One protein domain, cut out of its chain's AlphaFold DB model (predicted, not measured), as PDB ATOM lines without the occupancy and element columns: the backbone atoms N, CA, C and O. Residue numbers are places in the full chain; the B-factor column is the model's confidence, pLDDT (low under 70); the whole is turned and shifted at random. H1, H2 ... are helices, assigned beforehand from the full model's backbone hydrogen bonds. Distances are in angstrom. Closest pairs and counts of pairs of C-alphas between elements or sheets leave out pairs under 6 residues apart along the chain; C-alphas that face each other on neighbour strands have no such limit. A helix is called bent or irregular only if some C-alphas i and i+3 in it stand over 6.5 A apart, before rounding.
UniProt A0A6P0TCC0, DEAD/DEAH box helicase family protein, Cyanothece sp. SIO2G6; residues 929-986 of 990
ATOM      1  N   HIS A 929     150.460 127.320 198.108       89.94
ATOM      2  CA  HIS A 929     150.916 128.328 199.069       89.94
ATOM      3  C   HIS A 929     151.568 127.744 200.336       89.94
ATOM      4  O   HIS A 929     152.148 128.496 201.111       89.94
ATOM      5  N   LEU A 930     151.479 126.427 200.556       90.75
ATOM      6  CA  LEU A 930     152.082 125.729 201.695       90.75
ATOM      7  C   LEU A 930     153.328 124.924 201.304       90.75
ATOM      8  O   LEU A 930     153.885 124.251 202.161       90.75
ATOM      9  N   ILE A 931     153.772 124.946 200.039       89.69
ATOM     10  CA  ILE A 931     154.898 124.114 199.568       89.69
ATOM     11  C   ILE A 931     156.176 124.384 200.367       89.69
ATOM     12  O   ILE A 931     156.864 123.437 200.747       89.69
ATOM     13  N   ASP A 932     156.479 125.651 200.643       90.69
ATOM     14  CA  ASP A 932     157.684 126.021 201.386       90.69
ATOM     15  C   ASP A 932     157.580 125.589 202.857       90.69
ATOM     16  O   ASP A 932     158.492 124.951 203.375       90.69
ATOM     17  N   GLU A 933     156.417 125.776 203.492       90.12
ATOM     18  CA  GLU A 933     156.155 125.300 204.861       90.12
ATOM     19  C   GLU A 933     156.191 123.762 204.953       90.12
ATOM     20  O   GLU A 933     156.713 123.200 205.912       90.12
ATOM     21  N   ILE A 934     155.699 123.047 203.937       90.31
ATOM     22  CA  ILE A 934     155.784 121.580 203.858       90.31
ATOM     23  C   ILE A 934     157.244 121.131 203.739       90.31
ATOM     24  O   ILE A 934     157.625 120.144 204.365       90.31
ATOM     25  N   ARG A 935     158.071 121.834 202.959       88.56
ATOM     26  CA  ARG A 935     159.500 121.513 202.813       88.56
ATOM     27  C   ARG A 935     160.289 121.782 204.092       88.56
ATOM     28  O   ARG A 935     161.181 121.001 204.413       88.56
ATOM     29  N   GLU A 936     159.967 122.857 204.805       89.12
ATOM     30  CA  GLU A 936     160.677 123.269 206.019       89.12
ATOM     31  C   GLU A 936     160.209 122.514 207.273       89.12
ATOM     32  O   GLU A 936     161.030 122.055 208.069       89.12
ATOM     33  N   GLU A 937     158.897 122.337 207.452       85.75
ATOM     34  CA  GLU A 937     158.301 121.799 208.683       85.75
ATOM     35  C   GLU A 937     157.739 120.373 208.535       85.75
ATOM     36  O   GLU A 937     157.523 119.676 209.536       85.75
ATOM     37  N   GLY A 938     157.553 119.887 207.302       80.69
ATOM     38  CA  GLY A 938     157.025 118.559 206.954       80.69
ATOM     39  C   GLY A 938     157.999 117.399 207.180       80.69
ATOM     40  O   GLY A 938     158.071 116.465 206.391       80.69
ATOM     41  N   THR A 939     158.720 117.422 208.297       85.31
ATOM     42  CA  THR A 939     159.728 116.423 208.709       85.31
ATOM     43  C   THR A 939     159.184 115.001 208.909       85.31
ATOM     44  O   THR A 939     159.951 114.057 209.085       85.31
ATOM     45  N   SER A 940     157.860 114.824 208.907       88.31
ATOM     46  CA  SER A 940     157.183 113.530 209.006       88.31
ATOM     47  C   SER A 940     155.808 113.582 208.338       88.31
ATOM     48  O   SER A 940     155.236 114.662 208.174       88.31
ATOM     49  N   ILE A 941     155.232 112.416 208.022       87.44
ATOM     50  CA  ILE A 941     153.877 112.311 207.449       87.44
ATOM     51  C   ILE A 941     152.840 112.996 208.346       87.44
ATOM     52  O   ILE A 941     151.996 113.733 207.847       87.44
ATOM     53  N   LEU A 942     152.944 112.839 209.670       88.50
ATOM     54  CA  LEU A 942     152.058 113.513 210.621       88.50
ATOM     55  C   LEU A 942     152.172 115.041 210.527       88.50
ATOM     56  O   LEU A 942     151.157 115.731 210.546       88.50
ATOM     57  N   LYS A 943     153.394 115.577 210.416       89.44
ATOM     58  CA  LYS A 943     153.622 117.023 210.281       89.44
ATOM     59  C   LYS A 943     153.090 117.563 208.959       89.44
ATOM     60  O   LYS A 943     152.399 118.578 208.962       89.44
ATOM     61  N   MET A 944     153.322 116.850 207.859       89.94
ATOM     62  CA  MET A 944     152.732 117.190 206.562       89.94
ATOM     63  C   MET A 944     151.202 117.165 206.619       89.94
ATOM     64  O   MET A 944     150.560 118.106 206.167       89.94
ATOM     65  N   GLU A 945     150.597 116.151 207.238       92.38
ATOM     66  CA  GLU A 945     149.142 116.057 207.379       92.38
ATOM     67  C   GLU A 945     148.559 117.128 208.315       92.38
ATOM     68  O   GLU A 945     147.467 117.630 208.049       92.38
ATOM     69  N   GLN A 946     149.286 117.564 209.351       92.12
ATOM     70  CA  GLN A 946     148.911 118.731 210.165       92.12
ATOM     71  C   GLN A 946     148.861 120.016 209.325       92.12
ATOM     72  O   GLN A 946     147.924 120.799 209.482       92.12
ATOM     73  N   ILE A 947     149.830 120.218 208.425       92.19
ATOM     74  CA  ILE A 947     149.893 121.376 207.519       92.19
ATOM     75  C   ILE A 947     148.773 121.296 206.472       92.19
ATOM     76  O   ILE A 947     147.983 122.229 206.328       92.19
ATOM     77  N   LEU A 948     148.643 120.153 205.792       92.75
ATOM     78  CA  LEU A 948     147.653 119.924 204.736       92.75
ATOM     79  C   LEU A 948     146.213 119.943 205.257       92.75
ATOM     80  O   LEU A 948     145.309 120.371 204.540       92.75
ATOM     81  N   THR A 949     145.972 119.532 206.505       92.88
ATOM     82  CA  THR A 949     144.647 119.655 207.130       92.88
ATOM     83  C   THR A 949     144.188 121.113 207.151       92.88
ATOM     84  O   THR A 949     143.032 121.363 206.814       92.88
ATOM     85  N   ARG A 950     145.076 122.082 207.435       90.44
ATOM     86  CA  ARG A 950     144.722 123.515 207.401       90.44
ATOM     87  C   ARG A 950     144.211 123.947 206.030       90.44
ATOM     88  O   ARG A 950     143.190 124.624 205.959       90.44
ATOM     89  N   ALA A 951     144.853 123.492 204.952       91.44
ATOM     90  CA  ALA A 951     144.381 123.752 203.591       91.44
ATOM     91  C   ALA A 951     143.024 123.091 203.300       91.44
ATOM     92  O   ALA A 951     142.205 123.654 202.577       91.44
ATOM     93  N   ARG A 952     142.760 121.905 203.866       93.75
ATOM     94  CA  ARG A 952     141.506 121.161 203.655       93.75
ATOM     95  C   ARG A 952     140.324 121.723 204.454       93.75
ATOM     96  O   ARG A 952     139.188 121.519 204.033       93.75
ATOM     97  N   ILE A 953     140.553 122.426 205.570       92.94
ATOM     98  CA  ILE A 953     139.486 122.929 206.460       92.94
ATOM     99  C   ILE A 953     138.391 123.708 205.708       92.94
ATOM    100  O   ILE A 953     137.230 123.333 205.862       92.94
ATOM    101  N   PRO A 954     138.687 124.714 204.861       92.12
ATOM    102  CA  PRO A 954     137.644 125.450 204.140       92.12
ATOM    103  C   PRO A 954     136.747 124.549 203.280       92.12
ATOM    104  O   PRO A 954     135.526 124.696 203.285       92.12
ATOM    105  N   ALA A 955     137.340 123.571 202.588       92.12
ATOM    106  CA  ALA A 955     136.596 122.605 201.784       92.12
ATOM    107  C   ALA A 955     135.746 121.667 202.657       92.12
ATOM    108  O   ALA A 955     134.597 121.392 202.318       92.12
ATOM    109  N   ILE A 956     136.280 121.219 203.801       92.12
ATOM    110  CA  ILE A 956     135.546 120.396 204.770       92.12
ATOM    111  C   ILE A 956     134.320 121.153 205.282       92.12
ATOM    112  O   ILE A 956     133.227 120.592 205.259       92.12
ATOM    113  N   LEU A 957     134.480 122.416 205.701       91.88
ATOM    114  CA  LEU A 957     133.397 123.241 206.247       91.88
ATOM    115  C   LEU A 957     132.237 123.418 205.257       91.88
ATOM    116  O   LEU A 957     131.080 123.334 205.665       91.88
ATOM    117  N   ASN A 958     132.536 123.585 203.966       91.00
ATOM    118  CA  ASN A 958     131.527 123.736 202.912       91.00
ATOM    119  C   ASN A 958     130.664 122.479 202.690       91.00
ATOM    120  O   ASN A 958     129.557 122.584 202.167       91.00
ATOM    121  N   GLU A 959     131.141 121.297 203.088       89.94
ATOM    122  CA  GLU A 959     130.434 120.021 202.904       89.94
ATOM    123  C   GLU A 959     129.755 119.519 204.196       89.94
ATOM    124  O   GLU A 959     129.119 118.457 204.210       89.94
ATOM    125  N   LEU A 960     129.869 120.257 205.308       89.88
ATOM    126  CA  LEU A 960     129.247 119.863 206.571       89.88
ATOM    127  C   LEU A 960     127.730 120.035 206.538       89.88
ATOM    128  O   LEU A 960     127.184 121.068 206.161       89.88
ATOM    129  N   ARG A 961     127.034 119.010 207.030       87.06
ATOM    130  CA  ARG A 961     125.586 118.989 207.238       87.06
ATOM    131  C   ARG A 961     125.262 118.218 208.522       87.06
ATOM    132  O   ARG A 961     126.115 117.487 209.034       87.06
ATOM    133  N   PRO A 962     124.045 118.341 209.082       82.25
ATOM    134  CA  PRO A 962     123.659 117.543 210.239       82.25
ATOM    135  C   PRO A 962     123.900 116.047 209.991       82.25
ATOM    136  O   PRO A 962     123.501 115.518 208.955       82.25
ATOM    137  N   LYS A 963     124.515 115.371 210.971       77.94
ATOM    138  CA  LYS A 963     124.933 113.954 210.911       77.94
ATOM    139  C   LYS A 963     126.130 113.655 209.985       77.94
ATOM    140  O   LYS A 963     126.304 112.503 209.595       77.94
ATOM    141  N   THR A 964     126.968 114.640 209.658       84.38
ATOM    142  CA  THR A 964     128.273 114.376 209.025       84.38
ATOM    143  C   THR A 964     129.239 113.709 210.011       84.38
ATOM    144  O   THR A 964     129.366 114.141 211.155       84.38
ATOM    145  N   ILE A 965     129.937 112.665 209.553       85.88
ATOM    146  CA  ILE A 965     131.064 112.038 210.256       85.88
ATOM    147  C   ILE A 965     132.334 112.363 209.472       85.88
ATOM    148  O   ILE A 965     132.374 112.156 208.260       85.88
ATOM    149  N   ILE A 966     133.356 112.868 210.162       87.06
ATOM    150  CA  ILE A 966     134.663 113.172 209.572       87.06
ATOM    151  C   ILE A 966     135.643 112.086 210.000       87.06
ATOM    152  O   ILE A 966     135.823 111.844 211.194       87.06
ATOM    153  N   TYR A 967     136.277 111.455 209.018       86.75
ATOM    154  CA  TYR A 967     137.331 110.472 209.229       86.75
ATOM    155  C   TYR A 967     138.685 111.096 208.890       86.75
ATOM    156  O   TYR A 967     138.838 111.725 207.846       86.75
ATOM    157  N   THR A 968     139.668 110.909 209.769       85.81
ATOM    158  CA  THR A 968     141.069 111.280 209.540       85.81
ATOM    159  C   THR A 968     141.965 110.110 209.930       85.81
ATOM    160  O   THR A 968     141.699 109.431 210.921       85.81
ATOM    161  N   HIS A 969     143.019 109.869 209.147       78.38
ATOM    162  CA  HIS A 969     143.992 108.803 209.402       78.38
ATOM    163  C   HIS A 969     144.908 109.135 210.587       78.38
ATOM    164  O   HIS A 969     145.334 108.239 211.314       78.38
ATOM    165  N   TYR A 970     145.162 110.426 210.819       82.88
ATOM    166  CA  TYR A 970     146.014 110.921 211.895       82.88
ATOM    167  C   TYR A 970     145.219 111.826 212.838       82.88
ATOM    168  O   TYR A 970     144.375 112.616 212.411       82.88
ATOM    169  N   VAL A 971     145.480 111.686 214.138       81.81
ATOM    170  CA  VAL A 971     144.663 112.301 215.198       81.81
ATOM    171  C   VAL A 971     145.403 113.451 215.885       81.81
ATOM    172  O   VAL A 971     144.816 114.503 216.141       81.81
ATOM    173  N   GLU A 972     146.691 113.268 216.175       87.12
ATOM    174  CA  GLU A 972     147.498 114.204 216.961       87.12
ATOM    175  C   GLU A 972     147.647 115.561 216.257       87.12
ATOM    176  O   GLU A 972     148.151 115.647 215.138       87.12
ATOM    177  N   GLY A 973     147.173 116.633 216.902       85.56
ATOM    178  CA  GLY A 973     147.205 118.002 216.376       85.56
ATOM    179  C   GLY A 973     146.259 118.284 215.200       85.56
ATOM    180  O   GLY A 973     146.133 119.439 214.811       85.56
ATOM    181  N   ILE A 974     145.580 117.273 214.649       91.12
ATOM    182  CA  ILE A 974     144.612 117.403 213.542       91.12
ATOM    183  C   ILE A 974     143.190 117.537 214.083       91.12
ATOM    184  O   ILE A 974     142.429 118.394 213.635       91.12
ATOM    185  N   VAL A 975     142.825 116.722 215.080       88.69
ATOM    186  CA  VAL A 975     141.479 116.771 215.673       88.69
ATOM    187  C   VAL A 975     141.201 118.120 216.325       88.69
ATOM    188  O   VAL A 975     140.081 118.608 216.218       88.69
ATOM    189  N   ASP A 976     142.201 118.738 216.953       89.44
ATOM    190  CA  ASP A 976     142.044 120.057 217.569       89.44
ATOM    191  C   ASP A 976     141.773 121.136 216.512       89.44
ATOM    192  O   ASP A 976     140.809 121.882 216.656       89.44
ATOM    193  N   GLN A 977     142.514 121.137 215.395       91.00
ATOM    194  CA  GLN A 977     142.277 122.054 214.272       91.00
ATOM    195  C   GLN A 977     140.870 121.892 213.678       91.00
ATOM    196  O   GLN A 977     140.162 122.874 213.451       91.00
ATOM    197  N   LEU A 978     140.436 120.646 213.454       91.56
ATOM    198  CA  LEU A 978     139.087 120.355 212.963       91.56
ATOM    199  C   LEU A 978     138.025 120.799 213.975       91.56
ATOM    200  O   LEU A 978     137.033 121.417 213.606       91.56
ATOM    201  N   LYS A 979     138.226 120.519 215.264       88.31
ATOM    202  CA  LYS A 979     137.285 120.895 216.321       88.31
ATOM    203  C   LYS A 979     137.157 122.411 216.450       88.31
ATOM    204  O   LYS A 979     136.036 122.900 216.553       88.31
ATOM    205  N   GLU A 980     138.267 123.144 216.429       89.75
ATOM    206  CA  GLU A 980     138.278 124.610 216.472       89.75
ATOM    207  C   GLU A 980     137.548 125.224 215.276       89.75
ATOM    208  O   GLU A 980     136.781 126.167 215.455       89.75
ATOM    209  N   ALA A 981     137.711 124.652 214.081       87.06
ATOM    210  CA  ALA A 981     137.028 125.122 212.880       87.06
ATOM    211  C   ALA A 981     135.521 124.794 212.861       87.06
ATOM    212  O   ALA A 981     134.725 125.573 212.340       87.06
ATOM    213  N   ILE A 982     135.111 123.649 213.419       88.50
ATOM    214  CA  ILE A 982     133.737 123.126 213.302       88.50
ATOM    215  C   ILE A 982     132.835 123.561 214.462       88.50
ATOM    216  O   ILE A 982     131.655 123.847 214.249       88.50
ATOM    217  N   CYS A 983     133.356 123.614 215.692       76.31
ATOM    218  CA  CYS A 983     132.581 123.975 216.887       76.31
ATOM    219  C   CYS A 983     131.799 125.300 216.765       76.31
ATOM    220  O   CYS A 983     130.652 125.321 217.215       76.31
ATOM    221  N   PRO A 984     132.334 126.380 216.157       72.19
ATOM    222  CA  PRO A 984     131.608 127.644 215.997       72.19
ATOM    223  C   PRO A 984     130.339 127.544 215.134       72.19
ATOM    224  O   PRO A 984     129.467 128.402 215.234       72.19
ATOM    225  N   LEU A 985     130.224 126.509 214.293       59.84
ATOM    226  CA  LEU A 985     129.098 126.291 213.374       59.84
ATOM    227  C   LEU A 985     128.019 125.362 213.950       59.84
ATOM    228  O   LEU A 985     126.958 125.194 213.348       59.84
ATOM    229  N   CYS A 986     128.267 124.744 215.108       54.59
ATOM    230  CA  CYS A 986     127.271 123.919 215.781       54.59
ATOM    231  C   CYS A 986     126.354 124.819 216.626       54.59
ATOM    232  O   CYS A 986     126.848 125.482 217.541       54.59
TER     233      CYS A 986
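This is residues 929 to 986 of the 990 residues of the protein "DEAD/DEAH box helicase family protein" of Cyanothece sp. SIO2G6 (UniProt A0A6P0TCC0). A long, kinked helix, H2, runs through the middle; the short helix H1 folds back beside its first part as a helical hairpin, and H3 packs side by side with H2 on the way to the other end. Between H2 and H3 a long stretch with no named element, residues 959 to 973, leads the chain back so that H3 runs the same way as H2. The printed part has 58 residues, with three named helices in the order H1, H2, H3 and no named strand; the class is all helix. It is only just compact, close to loose, with a radius of gyration of the C-alphas of 12.3 A, and its outline is elongated, spanning 37 by 22 by 15 A.

H1, residues 929 to 937, and H2, residues 941 to 958, form a helical hairpin and run opposite ways at a shallow tilt of 25 degrees. They touch, H2 with residues 943 to 948 alone, and their closest C-alphas are those of Ile 934 and Met 944, 6.0 A apart. H2 has a kink of 50 degrees near residue 951. H3, residues 974 to 985, touches H2 and runs the same way at a shallow tilt of 16 degrees. The closest C-alphas of H2 and H3 are those of Gln 946 and Ile 974, 5.6 A apart. H1 and H3 are apart. Of the backbone O i to N i+4 pairs, 4 of 5 in H1, 10 of 14 in H2 and 6 of 8 in H3 are within hydrogen-bond range.

H1 begins at C-alpha 929, at (150.916, 128.328, 199.069), and is irregular: C-alphas 929 and 932 are 7.5 A apart. H2, the longest helix with 18 residues, begins at C-alpha 941, at (153.877, 112.311, 207.449), and measures 25.5 A from first to last C-alpha. It is only just irregular, with C-alphas 951 and 954 at 7.0 A. H3 measures 17.9 A and ends at C-alpha 985, at (129.098, 126.291, 213.374). It too is only just irregular, with C-alphas 981 and 984 at 6.7 A. H1 measures 13.8 A.

The two C-alphas farthest apart are those of Glu 936 and Pro 962, at 37.7 A, and the first and last printed C-alphas, of His 929 and Cys 986, are 29.3 A apart. The printed part has no cut. The link from H1 to H2 is tight, with 3 residues, and the link from H2 to H3 is long, with 15 residues. The mean pLDDT of the printed part is 87.0, and residues 985 to 986 are under 70.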